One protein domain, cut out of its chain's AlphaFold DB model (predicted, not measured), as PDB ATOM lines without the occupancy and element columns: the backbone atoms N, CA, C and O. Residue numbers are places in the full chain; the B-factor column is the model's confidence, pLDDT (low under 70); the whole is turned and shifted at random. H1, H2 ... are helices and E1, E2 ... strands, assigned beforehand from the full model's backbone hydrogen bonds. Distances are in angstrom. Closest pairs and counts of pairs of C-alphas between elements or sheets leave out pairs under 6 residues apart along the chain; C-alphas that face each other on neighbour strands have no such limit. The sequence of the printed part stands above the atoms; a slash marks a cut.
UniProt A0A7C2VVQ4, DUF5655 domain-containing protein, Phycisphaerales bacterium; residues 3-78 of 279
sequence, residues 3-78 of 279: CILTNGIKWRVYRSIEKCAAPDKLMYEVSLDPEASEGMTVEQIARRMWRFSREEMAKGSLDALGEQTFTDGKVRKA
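AT A GLANCE: This is residues 3 to 78 of the 279 residues of the protein "DUF5655 domain-containing protein" of Phycisphaerales bacterium (UniProt A0A7C2VVQ4). A small three-stranded sheet has two helices packed on it at opposite ends of its edge strand E3: H2 near the end of E3 and the longer H4 near its start. H2, H3 and H4 make a V, with the short H3 sticking out at its tip, away from the sheet, while the short H1 sits at the start of E3, at the same end of the sheet as H4. The 76 printed residues hold, along the chain, E1, E2, H1, E3, H2, H3 and H4, and the sheet has the order E1, E2, E3, all antiparallel. The class is mixed, helices and strands. The whole is only just compact, close to loose, with a radius of gyration of the C-alphas of 13.3 A and spans of 36 by 28 by 21 A.

HOW THE PARTS SIT: In the sheet, E2, residues 10 to 15, is the inner strand between the edge strands E1, residues 3 to 6, and E3, residues 26 to 31. E1 and E2 form an antiparallel hairpin, their directions at 165 degrees, with N 5 and O 12 2.9 A apart, within hydrogen-bond range. E2 and E3 are antiparallel at 168 degrees, with N 11 and O 30 at 2.8 A. H4, residues 61 to 78, is on the sheet at a height of 6.7 A; the closest C-alphas to E3 are Met 27 and Gly 66, 6.2 A apart. It lies only just over E2 and E3, with 3 of its C-alphas falling on each, and on the local plane it runs slantwise to the strands, at 55 degrees to E2. H2, residues 42 to 50, is on the sheet too, the C-alphas of Val 30 and Arg 48 being closest at 6.7 A. The arrangement is two layers, with H2 and H4 on one face of the sheet; H2 and H4 are apart. H1, residues 22 to 25, only grazes the sheet and is near H4. H3, residues 54 to 58, is not on the sheet; it is close to H2 but not clearly touching, with the C-alphas of Trp 50 and Glu 56 closest at 7.5 A. In H2, H3 and H4 every O i to N i+4 pair is within hydrogen-bond range; H1 is too short for one.

IN THESE COORDINATES: E1 begins at C-alpha 3, (192.767, 220.878, 213.412). E2 is 16.7 A long, E3 14.0 A, H2 11.9 A and H4 25.6 A, which ends at C-alpha 78, (174.395, 202.274, 216.462).

THE WHOLE: The C-alphas of Val 42 and Ala 78 are the two farthest apart, at 36.7 A. The printed part has no cut and no long link. Residues 53 to 58, of which 54 to 58 belong to H3, stand free. Mean pLDDT of the printed part is 78.9; it is under 70 at residues 20, 22 to 24, 34 to 40, 72 to 73 and 76 to 77.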
ATOM      1  N   CYS A   3     192.497 219.462 213.202       87.19
ATOM      2  CA  CYS A   3     192.767 220.878 213.412       87.19
ATOM      3  C   CYS A   3     192.653 221.221 214.895       87.19
ATOM      4  O   CYS A   3     191.815 220.676 215.614       87.19
ATOM      5  N   ILE A   4     193.520 222.120 215.352       88.31
ATOM      6  CA  ILE A   4     193.509 222.621 216.723       88.31
ATOM      7  C   ILE A   4     193.096 224.084 216.659       88.31
ATOM      8  O   ILE A   4     193.753 224.887 216.002       88.31
ATOM      9  N   LEU A   5     192.004 224.423 217.337       88.25
ATOM     10  CA  LEU A   5     191.562 225.801 217.510       88.25
ATOM     11  C   LEU A   5     191.902 226.242 218.923       88.25
ATOM     12  O   LEU A   5     191.563 225.552 219.888       88.25
ATOM     13  N   THR A   6     192.567 227.387 219.043       89.06
ATOM     14  CA  THR A   6     192.949 227.933 220.340       89.06
ATOM     15  C   THR A   6     192.748 229.435 220.418       89.06
ATOM     16  O   THR A   6     192.933 230.145 219.434       89.06
ATOM     17  N   ASN A   7     192.365 229.902 221.604       90.06
ATOM     18  CA  ASN A   7     192.366 231.316 221.982       90.06
ATOM     19  C   ASN A   7     193.491 231.643 222.986       90.06
ATOM     20  O   ASN A   7     193.430 232.664 223.661       90.06
ATOM     21  N   GLY A   8     194.475 230.750 223.139       84.19
ATOM     22  CA  GLY A   8     195.574 230.884 224.101       84.19
ATOM     23  C   GLY A   8     195.235 230.456 225.532       84.19
ATOM     24  O   GLY A   8     196.134 230.377 226.360       84.19
ATOM     25  N   ILE A   9     193.969 230.141 225.825       85.44
ATOM     26  CA  ILE A   9     193.513 229.629 227.131       85.44
ATOM     27  C   ILE A   9     192.834 228.266 226.977       85.44
ATOM     28  O   ILE A   9     192.884 227.423 227.870       85.44
ATOM     29  N   LYS A  10     192.213 228.016 225.829       88.12
ATOM     30  CA  LYS A  10     191.473 226.799 225.533       88.12
ATOM     31  C   LYS A  10     191.889 226.265 224.178       88.12
ATOM     32  O   LYS A  10     191.829 226.986 223.190       88.12
ATOM     33  N   TRP A  11     192.252 224.990 224.138       90.19
ATOM     34  CA  TRP A  11     192.642 224.251 222.947       90.19
ATOM     35  C   TRP A  11     191.595 223.188 222.667       90.19
ATOM     36  O   TRP A  11     191.347 222.308 223.493       90.19
ATOM     37  N   ARG A  12     190.989 223.263 221.489       87.62
ATOM     38  CA  ARG A  12     189.999 222.299 221.014       87.62
ATOM     39  C   ARG A  12     190.546 221.568 219.812       87.62
ATOM     40  O   ARG A  12     190.953 222.200 218.840       87.62
ATOM     41  N   VAL A  13     190.543 220.245 219.889       86.38
ATOM     42  CA  VAL A  13     191.079 219.380 218.841       86.38
ATOM     43  C   VAL A  13     189.925 218.758 218.091       86.38
ATOM     44  O   VAL A  13     189.093 218.076 218.688       86.38
ATOM     45  N   TYR A  14     189.889 218.973 216.786       84.06
ATOM     46  CA  TYR A  14     188.841 218.467 215.921       84.06
ATOM     47  C   TYR A  14     189.407 217.522 214.874       84.06
ATOM     48  O   TYR A  14     190.477 217.765 214.315       84.06
ATOM     49  N   ARG A  15     188.641 216.490 214.522       82.12
ATOM     50  CA  ARG A  15     188.936 215.657 213.353       82.12
ATOM     51  C   ARG A  15     188.264 216.256 212.124       82.12
ATOM     52  O   ARG A  15     187.081 216.047 211.869       82.12
ATOM     53  N   SER A  16     189.028 217.011 211.345       79.75
ATOM     54  CA  SER A  16     188.517 217.806 210.220       79.75
ATOM     55  C   SER A  16     187.895 216.947 209.113       79.75
ATOM     56  O   SER A  16     186.935 217.370 208.471       79.75
ATOM     57  N   ILE A  17     188.411 215.726 208.933       80.12
ATOM     58  CA  ILE A  17     187.967 214.771 207.904       80.12
ATOM     59  C   ILE A  17     186.629 214.088 208.215       80.12
ATOM     60  O   ILE A  17     186.072 213.418 207.348       80.12
ATOM     61  N   GLU A  18     186.102 214.231 209.433       76.19
ATOM     62  CA  GLU A  18     184.864 213.560 209.816       76.19
ATOM     63  C   GLU A  18     183.647 214.233 209.156       76.19
ATOM     64  O   GLU A  18     183.524 215.464 209.133       76.19
ATOM     65  N   LYS A  19     182.731 213.427 208.606       74.31
ATOM     66  CA  LYS A  19     181.511 213.889 207.919       74.31
ATOM     67  C   LYS A  19     180.343 214.060 208.904       74.31
ATOM     68  O   LYS A  19     179.310 213.415 208.768       74.31
ATOM     69  N   CYS A  20     180.518 214.906 209.916       69.88
ATOM     70  CA  CYS A  20     179.479 215.276 210.887       69.88
ATOM     71  C   CYS A  20     179.471 216.793 211.148       69.88
ATOM     72  O   CYS A  20     180.284 217.529 210.580       69.88
ATOM     73  N   ALA A  21     178.533 217.280 211.964       71.44
ATOM     74  CA  ALA A  21     178.481 218.691 212.334       71.44
ATOM     75  C   ALA A  21     179.743 219.090 213.119       71.44
ATOM     76  O   ALA A  21     180.321 218.280 213.835       71.44
ATOM     77  N   ALA A  22     180.173 220.350 213.004       64.31
ATOM     78  CA  ALA A  22     181.375 220.859 213.673       64.31
ATOM     79  C   ALA A  22     181.507 220.508 215.178       64.31
ATOM     80  O   ALA A  22     182.603 220.099 215.564       64.31
ATOM     81  N   PRO A  23     180.461 220.613 216.028       67.62
ATOM     82  CA  PRO A  23     180.572 220.216 217.436       67.62
ATOM     83  C   PRO A  23     180.832 218.716 217.612       67.62
ATOM     84  O   PRO A  23     181.605 218.332 218.483       67.62
ATOM     85  N   ASP A  24     180.274 217.881 216.737       68.25
ATOM     86  CA  ASP A  24     180.458 216.431 216.783       68.25
ATOM     87  C   ASP A  24     181.858 216.012 216.335       68.25
ATOM     88  O   ASP A  24     182.252 214.882 216.586       68.25
ATOM     89  N   LYS A  25     182.624 216.901 215.682       80.12
ATOM     90  CA  LYS A  25     184.023 216.659 215.286       80.12
ATOM     91  C   LYS A  25     185.015 216.862 216.429       80.12
ATOM     92  O   LYS A  25     186.213 216.668 216.209       80.12
ATOM     93  N   LEU A  26     184.563 217.307 217.602       79.25
ATOM     94  CA  LEU A  26     185.434 217.552 218.744       79.25
ATOM     95  C   LEU A  26     185.938 216.220 219.310       79.25
ATOM     96  O   LEU A  26     185.158 215.382 219.747       79.25
ATOM     97  N   MET A  27     187.255 216.046 219.324       78.69
ATOM     98  CA  MET A  27     187.910 214.892 219.938       78.69
ATOM     99  C   MET A  27     188.087 215.111 221.433       78.69
ATOM    100  O   MET A  27     187.667 214.298 222.250       78.69
ATOM    101  N   TYR A  28     188.741 216.215 221.789       80.69
ATOM    102  CA  TYR A  28     188.956 216.596 223.174       80.69
ATOM    103  C   TYR A  28     189.262 218.089 223.299       80.69
ATOM    104  O   TYR A  28     189.657 218.760 222.340       80.69
ATOM    105  N   GLU A  29     189.079 218.593 224.516       85.94
ATOM    106  CA  GLU A  29     189.347 219.972 224.905       85.94
ATOM    107  C   GLU A  29     190.343 219.996 226.071       85.94
ATOM    108  O   GLU A  29     190.284 219.169 226.990       85.94
ATOM    109  N   VAL A  30     191.264 220.956 226.025       86.62
ATOM    110  CA  VAL A  30     192.168 221.295 227.124       86.62
ATOM    111  C   VAL A  30     191.976 222.768 227.443       86.62
ATOM    112  O   VAL A  30     192.088 223.607 226.553       86.62
ATOM    113  N   SER A  31     191.683 223.079 228.700       85.12
ATOM    114  CA  SER A  31     191.584 224.449 229.197       85.12
ATOM    115  C   SER A  31     192.702 224.688 230.208       85.12
ATOM    116  O   SER A  31     192.998 223.803 231.005       85.12
ATOM    117  N   LEU A  32     193.333 225.857 230.143       83.12
ATOM    118  CA  LEU A  32     194.242 226.375 231.171       83.12
ATOM    119  C   LEU A  32     193.518 227.290 232.164       83.12
ATOM    120  O   LEU A  32     194.098 227.678 233.171       83.12
ATOM    121  N   ASP A  33     192.264 227.642 231.876       81.25
ATOM    122  CA  ASP A  33     191.422 228.433 232.769       81.25
ATOM    123  C   ASP A  33     191.159 227.657 234.077       81.25
ATOM    124  O   ASP A  33     190.587 226.563 234.002       81.25
ATOM    125  N   PRO A  34     191.551 228.181 235.252       69.56
ATOM    126  CA  PRO A  34     191.346 227.528 236.543       69.56
ATOM    127  C   PRO A  34     189.877 227.215 236.854       69.56
ATOM    128  O   PRO A  34     189.606 226.193 237.485       69.56
ATOM    129  N   GLU A  35     188.939 228.048 236.391       69.50
ATOM    130  CA  GLU A  35     187.500 227.878 236.636       69.50
ATOM    131  C   GLU A  35     186.905 226.800 235.720       69.50
ATOM    132  O   GLU A  35     186.168 225.922 236.159       69.50
ATOM    133  N   ALA A  36     187.296 226.782 234.443       61.38
ATOM    134  CA  ALA A  36     186.876 225.730 233.511       61.38
ATOM    135  C   ALA A  36     187.603 224.387 233.734       61.38
ATOM    136  O   ALA A  36     187.201 223.360 233.182       61.38
ATOM    137  N   SER A  37     188.681 224.395 234.523       59.84
ATOM    138  CA  SER A  37     189.500 223.223 234.859       59.84
ATOM    139  C   SER A  37     189.211 222.679 236.256       59.84
ATOM    140  O   SER A  37     190.034 221.929 236.789       59.84
ATOM    141  N   GLU A  38     188.067 223.040 236.854       51.72
ATOM    142  CA  GLU A  38     187.645 222.582 238.178       51.72
ATOM    143  C   GLU A  38     187.893 221.071 238.358       51.72
ATOM    144  O   GLU A  38     187.202 220.213 237.807       51.72
ATOM    145  N   GLY A  39     188.925 220.736 239.140       63.50
ATOM    146  CA  GLY A  39     189.279 219.354 239.468       63.50
ATOM    147  C   GLY A  39     190.473 218.740 238.725       63.50
ATOM    148  O   GLY A  39     190.838 217.624 239.087       63.50
ATOM    149  N   MET A  40     191.127 219.426 237.780       69.75
ATOM    150  CA  MET A  40     192.389 218.966 237.167       69.75
ATOM    151  C   MET A  40     193.621 219.591 237.838       69.75
ATOM    152  O   MET A  40     193.601 220.759 238.218       69.75
ATOM    153  N   THR A  41     194.687 218.807 238.026       81.81
ATOM    154  CA  THR A  41     195.995 219.341 238.455       81.81
ATOM    155  C   THR A  41     196.779 219.881 237.257       81.81
ATOM    156  O   THR A  41     196.501 219.524 236.107       81.81
ATOM    157  N   VAL A  42     197.785 220.720 237.515       81.69
ATOM    158  CA  VAL A  42     198.646 221.296 236.468       81.69
ATOM    159  C   VAL A  42     199.338 220.193 235.661       81.69
ATOM    160  O   VAL A  42     199.423 220.276 234.439       81.69
ATOM    161  N   GLU A  43     199.743 219.102 236.306       83.25
ATOM    162  CA  GLU A  43     200.391 217.952 235.669       83.25
ATOM    163  C   GLU A  43     199.427 217.200 234.745       83.25
ATOM    164  O   GLU A  43     199.823 216.709 233.688       83.25
ATOM    165  N   GLN A  44     198.145 217.109 235.107       78.12
ATOM    166  CA  GLN A  44     197.123 216.472 234.269       78.12
ATOM    167  C   GLN A  44     196.817 217.311 233.029       78.12
ATOM    168  O   GLN A  44     196.697 216.771 231.927       78.12
ATOM    169  N   ILE A  45     196.735 218.628 233.204       83.69
ATOM    170  CA  ILE A  45     196.606 219.581 232.103       83.69
ATOM    171  C   ILE A  45     197.836 219.479 231.192       83.69
ATOM    172  O   ILE A  45     197.687 219.328 229.978       83.69
ATOM    173  N   ALA A  46     199.040 219.435 231.768       85.56
ATOM    174  CA  ALA A  46     200.290 219.267 231.037       85.56
ATOM    175  C   ALA A  46     200.341 217.940 230.267       85.56
ATOM    176  O   ALA A  46     200.704 217.940 229.099       85.56
ATOM    177  N   ARG A  47     199.899 216.816 230.849       84.44
ATOM    178  CA  ARG A  47     199.799 215.521 230.140       84.44
ATOM    179  C   ARG A  47     198.826 215.568 228.966       84.44
ATOM    180  O   ARG A  47     199.075 214.955 227.932       84.44
ATOM    181  N   ARG A  48     197.709 216.287 229.101       84.81
ATOM    182  CA  ARG A  48     196.763 216.479 227.993       84.81
ATOM    183  C   ARG A  48     197.350 217.370 226.906       84.81
ATOM    184  O   ARG A  48     197.177 217.067 225.728       84.81
ATOM    185  N   MET A  49     198.076 218.416 227.295       86.69
ATOM    186  CA  MET A  49     198.828 219.257 226.368       86.69
ATOM    187  C   MET A  49     200.002 218.524 225.718       86.69
ATOM    188  O   MET A  49     200.317 218.800 224.567       86.69
ATOM    189  N   TRP A  50     200.616 217.555 226.396       88.38
ATOM    190  CA  TRP A  50     201.755 216.791 225.882       88.38
ATOM    191  C   TRP A  50     201.428 216.025 224.598       88.38
ATOM    192  O   TRP A  50     202.307 215.771 223.779       88.38
ATOM    193  N   ARG A  51     200.149 215.721 224.362       82.81
ATOM    194  CA  ARG A  51     199.666 215.132 223.102       82.81
ATOM    195  C   ARG A  51     199.878 216.049 221.890       82.81
ATOM    196  O   ARG A  51     199.824 215.585 220.759       82.81
ATOM    197  N   PHE A  52     200.140 217.334 222.125       83.75
ATOM    198  CA  PHE A  52     200.555 218.313 221.118       83.75
ATOM    199  C   PHE A  52     202.075 218.376 220.929       83.75
ATOM    200  O   PHE A  52     202.556 219.176 220.132       83.75
ATOM    201  N   SER A  53     202.860 217.596 221.675       88.06
ATOM    202  CA  SER A  53     204.310 217.581 221.501       88.06
ATOM    203  C   SER A  53     204.679 217.038 220.122       88.06
ATOM    204  O   SER A  53     203.995 216.180 219.557       88.06
ATOM    205  N   ARG A  54     205.810 217.509 219.588       87.38
ATOM    206  CA  ARG A  54     206.352 217.041 218.304       87.38
ATOM    207  C   ARG A  54     206.510 215.519 218.267       87.38
ATOM    208  O   ARG A  54     206.284 214.907 217.230       87.38
ATOM    209  N   GLU A  55     206.897 214.923 219.390       87.69
ATOM    210  CA  GLU A  55     207.083 213.478 219.526       87.69
ATOM    211  C   GLU A  55     205.766 212.715 219.378       87.69
ATOM    212  O   GLU A  55     205.691 211.755 218.617       87.69
ATOM    213  N   GLU A  56     204.713 213.165 220.059       87.38
ATOM    214  CA  GLU A  56     203.392 212.537 219.981       87.38
ATOM    215  C   GLU A  56     202.736 212.740 218.611       87.38
ATOM    216  O   GLU A  56     202.129 211.812 218.070       87.38
ATOM    217  N   MET A  57     202.945 213.906 217.994       85.25
ATOM    218  CA  MET A  57     202.537 214.151 216.610       85.25
ATOM    219  C   MET A  57     203.249 213.206 215.631       85.25
ATOM    220  O   MET A  57     202.598 212.647 214.755       85.25
ATOM    221  N   ALA A  58     204.557 212.979 215.796       85.75
ATOM    222  CA  ALA A  58     205.321 212.064 214.944       85.75
ATOM    223  C   ALA A  58     204.888 210.598 215.109       85.75
ATOM    224  O   ALA A  58     204.898 209.841 214.142       85.75
ATOM    225  N   LYS A  59     204.468 210.200 216.318       87.06
ATOM    226  CA  LYS A  59     203.904 208.866 216.587       87.06
ATOM    227  C   LYS A  59     202.470 208.690 216.074       87.06
ATOM    228  O   LYS A  59     201.962 207.573 216.106       87.06
ATOM    229  N   GLY A  60     201.797 209.762 215.647       84.81
ATOM    230  CA  GLY A  60     200.406 209.709 215.192       84.81
ATOM    231  C   GLY A  60     199.400 209.412 216.311       84.81
ATOM    232  O   GLY A  60     198.310 208.907 216.043       84.81
ATOM    233  N   SER A  61     199.728 209.714 217.575       81.88
ATOM    234  CA  SER A  61     198.853 209.372 218.708       81.88
ATOM    235  C   SER A  61     197.514 210.115 218.669       81.88
ATOM    236  O   SER A  61     196.488 209.566 219.075       81.88
ATOM    237  N   LEU A  62     197.485 211.326 218.102       80.44
ATOM    238  CA  LEU A  62     196.249 212.062 217.827       80.44
ATOM    239  C   LEU A  62     195.386 211.385 216.760       80.44
ATOM    240  O   LEU A  62     194.166 211.350 216.906       80.44
ATOM    241  N   ASP A  63     195.990 210.837 215.707       81.19
ATOM    242  CA  ASP A  63     195.241 210.154 214.652       81.19
ATOM    243  C   ASP A  63     194.596 208.868 215.182       81.19
ATOM    244  O   ASP A  63     193.395 208.669 214.980       81.19
ATOM    245  N   ALA A  64     195.344 208.074 215.958       81.31
ATOM    246  CA  ALA A  64     194.833 206.882 216.634       81.31
ATOM    247  C   ALA A  64     193.709 207.219 217.633       81.31
ATOM    248  O   ALA A  64     192.644 206.600 217.617       81.31
ATOM    249  N   LEU A  65     193.906 208.252 218.460       77.12
ATOM    250  CA  LEU A  65     192.895 208.723 219.410       77.12
ATOM    251  C   LEU A  65     191.621 209.178 218.693       77.12
ATOM    252  O   LEU A  65     190.513 208.884 219.144       77.12
ATOM    253  N   GLY A  66     191.771 209.907 217.587       72.31
ATOM    254  CA  GLY A  66     190.656 210.331 216.754       72.31
ATOM    255  C   GLY A  66     189.897 209.124 216.224       72.31
ATOM    256  O   GLY A  66     188.702 208.994 216.467       72.31
ATOM    257  N   GLU A  67     190.582 208.210 215.545       76.38
ATOM    258  CA  GLU A  67     189.955 207.015 214.985       76.38
ATOM    259  C   GLU A  67     189.183 206.206 216.027       76.38
ATOM    260  O   GLU A  67     188.019 205.881 215.785       76.38
ATOM    261  N   GLN A  68     189.773 205.978 217.198       74.62
ATOM    262  CA  GLN A  68     189.113 205.292 218.300       74.62
ATOM    263  C   GLN A  68     187.871 206.057 218.776       74.62
ATOM    264  O   GLN A  68     186.773 205.509 218.785       74.62
ATOM    265  N   THR A  69     188.006 207.349 219.091       70.50
ATOM    266  CA  THR A  69     186.910 208.165 219.650       70.50
ATOM    267  C   THR A  69     185.695 208.204 218.719       70.50
ATOM    268  O   THR A  69     184.555 208.047 219.157       70.50
ATOM    269  N   PHE A  70     185.925 208.381 217.416       71.19
ATOM    270  CA  PHE A  70     184.847 208.448 216.428       71.19
ATOM    271  C   PHE A  70     184.249 207.087 216.102       71.19
ATOM    272  O   PHE A  70     183.033 206.987 215.923       71.19
ATOM    273  N   THR A  71     185.075 206.046 216.008       73.19
ATOM    274  CA  THR A  71     184.590 204.682 215.764       73.19
ATOM    275  C   THR A  71     183.746 204.216 216.942       73.19
ATOM    276  O   THR A  71     182.603 203.807 216.746       73.19
ATOM    277  N   ASP A  72     184.232 204.414 218.165       68.25
ATOM    278  CA  ASP A  72     183.507 204.088 219.391       68.25
ATOM    279  C   ASP A  72     182.218 204.908 219.511       68.25
ATOM    280  O   ASP A  72     181.173 204.376 219.886       68.25
ATOM    281  N   GLY A  73     182.251 206.191 219.135       66.00
ATOM    282  CA  GLY A  73     181.064 207.045 219.075       66.00
ATOM    283  C   GLY A  73     180.003 206.525 218.100       66.00
ATOM    284  O   GLY A  73     178.822 206.446 218.449       66.00
ATOM    285  N   LYS A  74     180.409 206.109 216.893       72.25
ATOM    286  CA  LYS A  74     179.510 205.525 215.881       72.25
ATOM    287  C   LYS A  74     178.929 204.196 216.341       72.25
ATOM    288  O   LYS A  74     177.719 204.000 216.233       72.25
ATOM    289  N   VAL A  75     179.765 203.311 216.884       70.94
ATOM    290  CA  VAL A  75     179.338 202.009 217.412       70.94
ATOM    291  C   VAL A  75     178.370 202.205 218.574       70.94
ATOM    292  O   VAL A  75     177.309 201.590 218.588       70.94
ATOM    293  N   ARG A  76     178.663 203.121 219.502       68.12
ATOM    294  CA  ARG A  76     177.759 203.472 220.605       68.12
ATOM    295  C   ARG A  76     176.414 203.976 220.099       68.12
ATOM    296  O   ARG A  76     175.389 203.515 220.586       68.12
ATOM    297  N   LYS A  77     176.402 204.884 219.117       68.06
ATOM    298  CA  LYS A  77     175.159 205.413 218.533       68.06
ATOM    299  C   LYS A  77     174.357 204.320 217.824       68.06
ATOM    300  O   LYS A  77     173.138 204.274 217.964       68.06
ATOM    301  N   ALA A  78     175.029 203.423 217.103       72.75
ATOM    302  CA  ALA A  78     174.395 202.274 216.462       72.75
ATOM    303  C   ALA A  78     173.806 201.300 217.494       72.75
ATOM    304  O   ALA A  78     172.662 200.880 217.352       72.75
TER     305      ALA A  78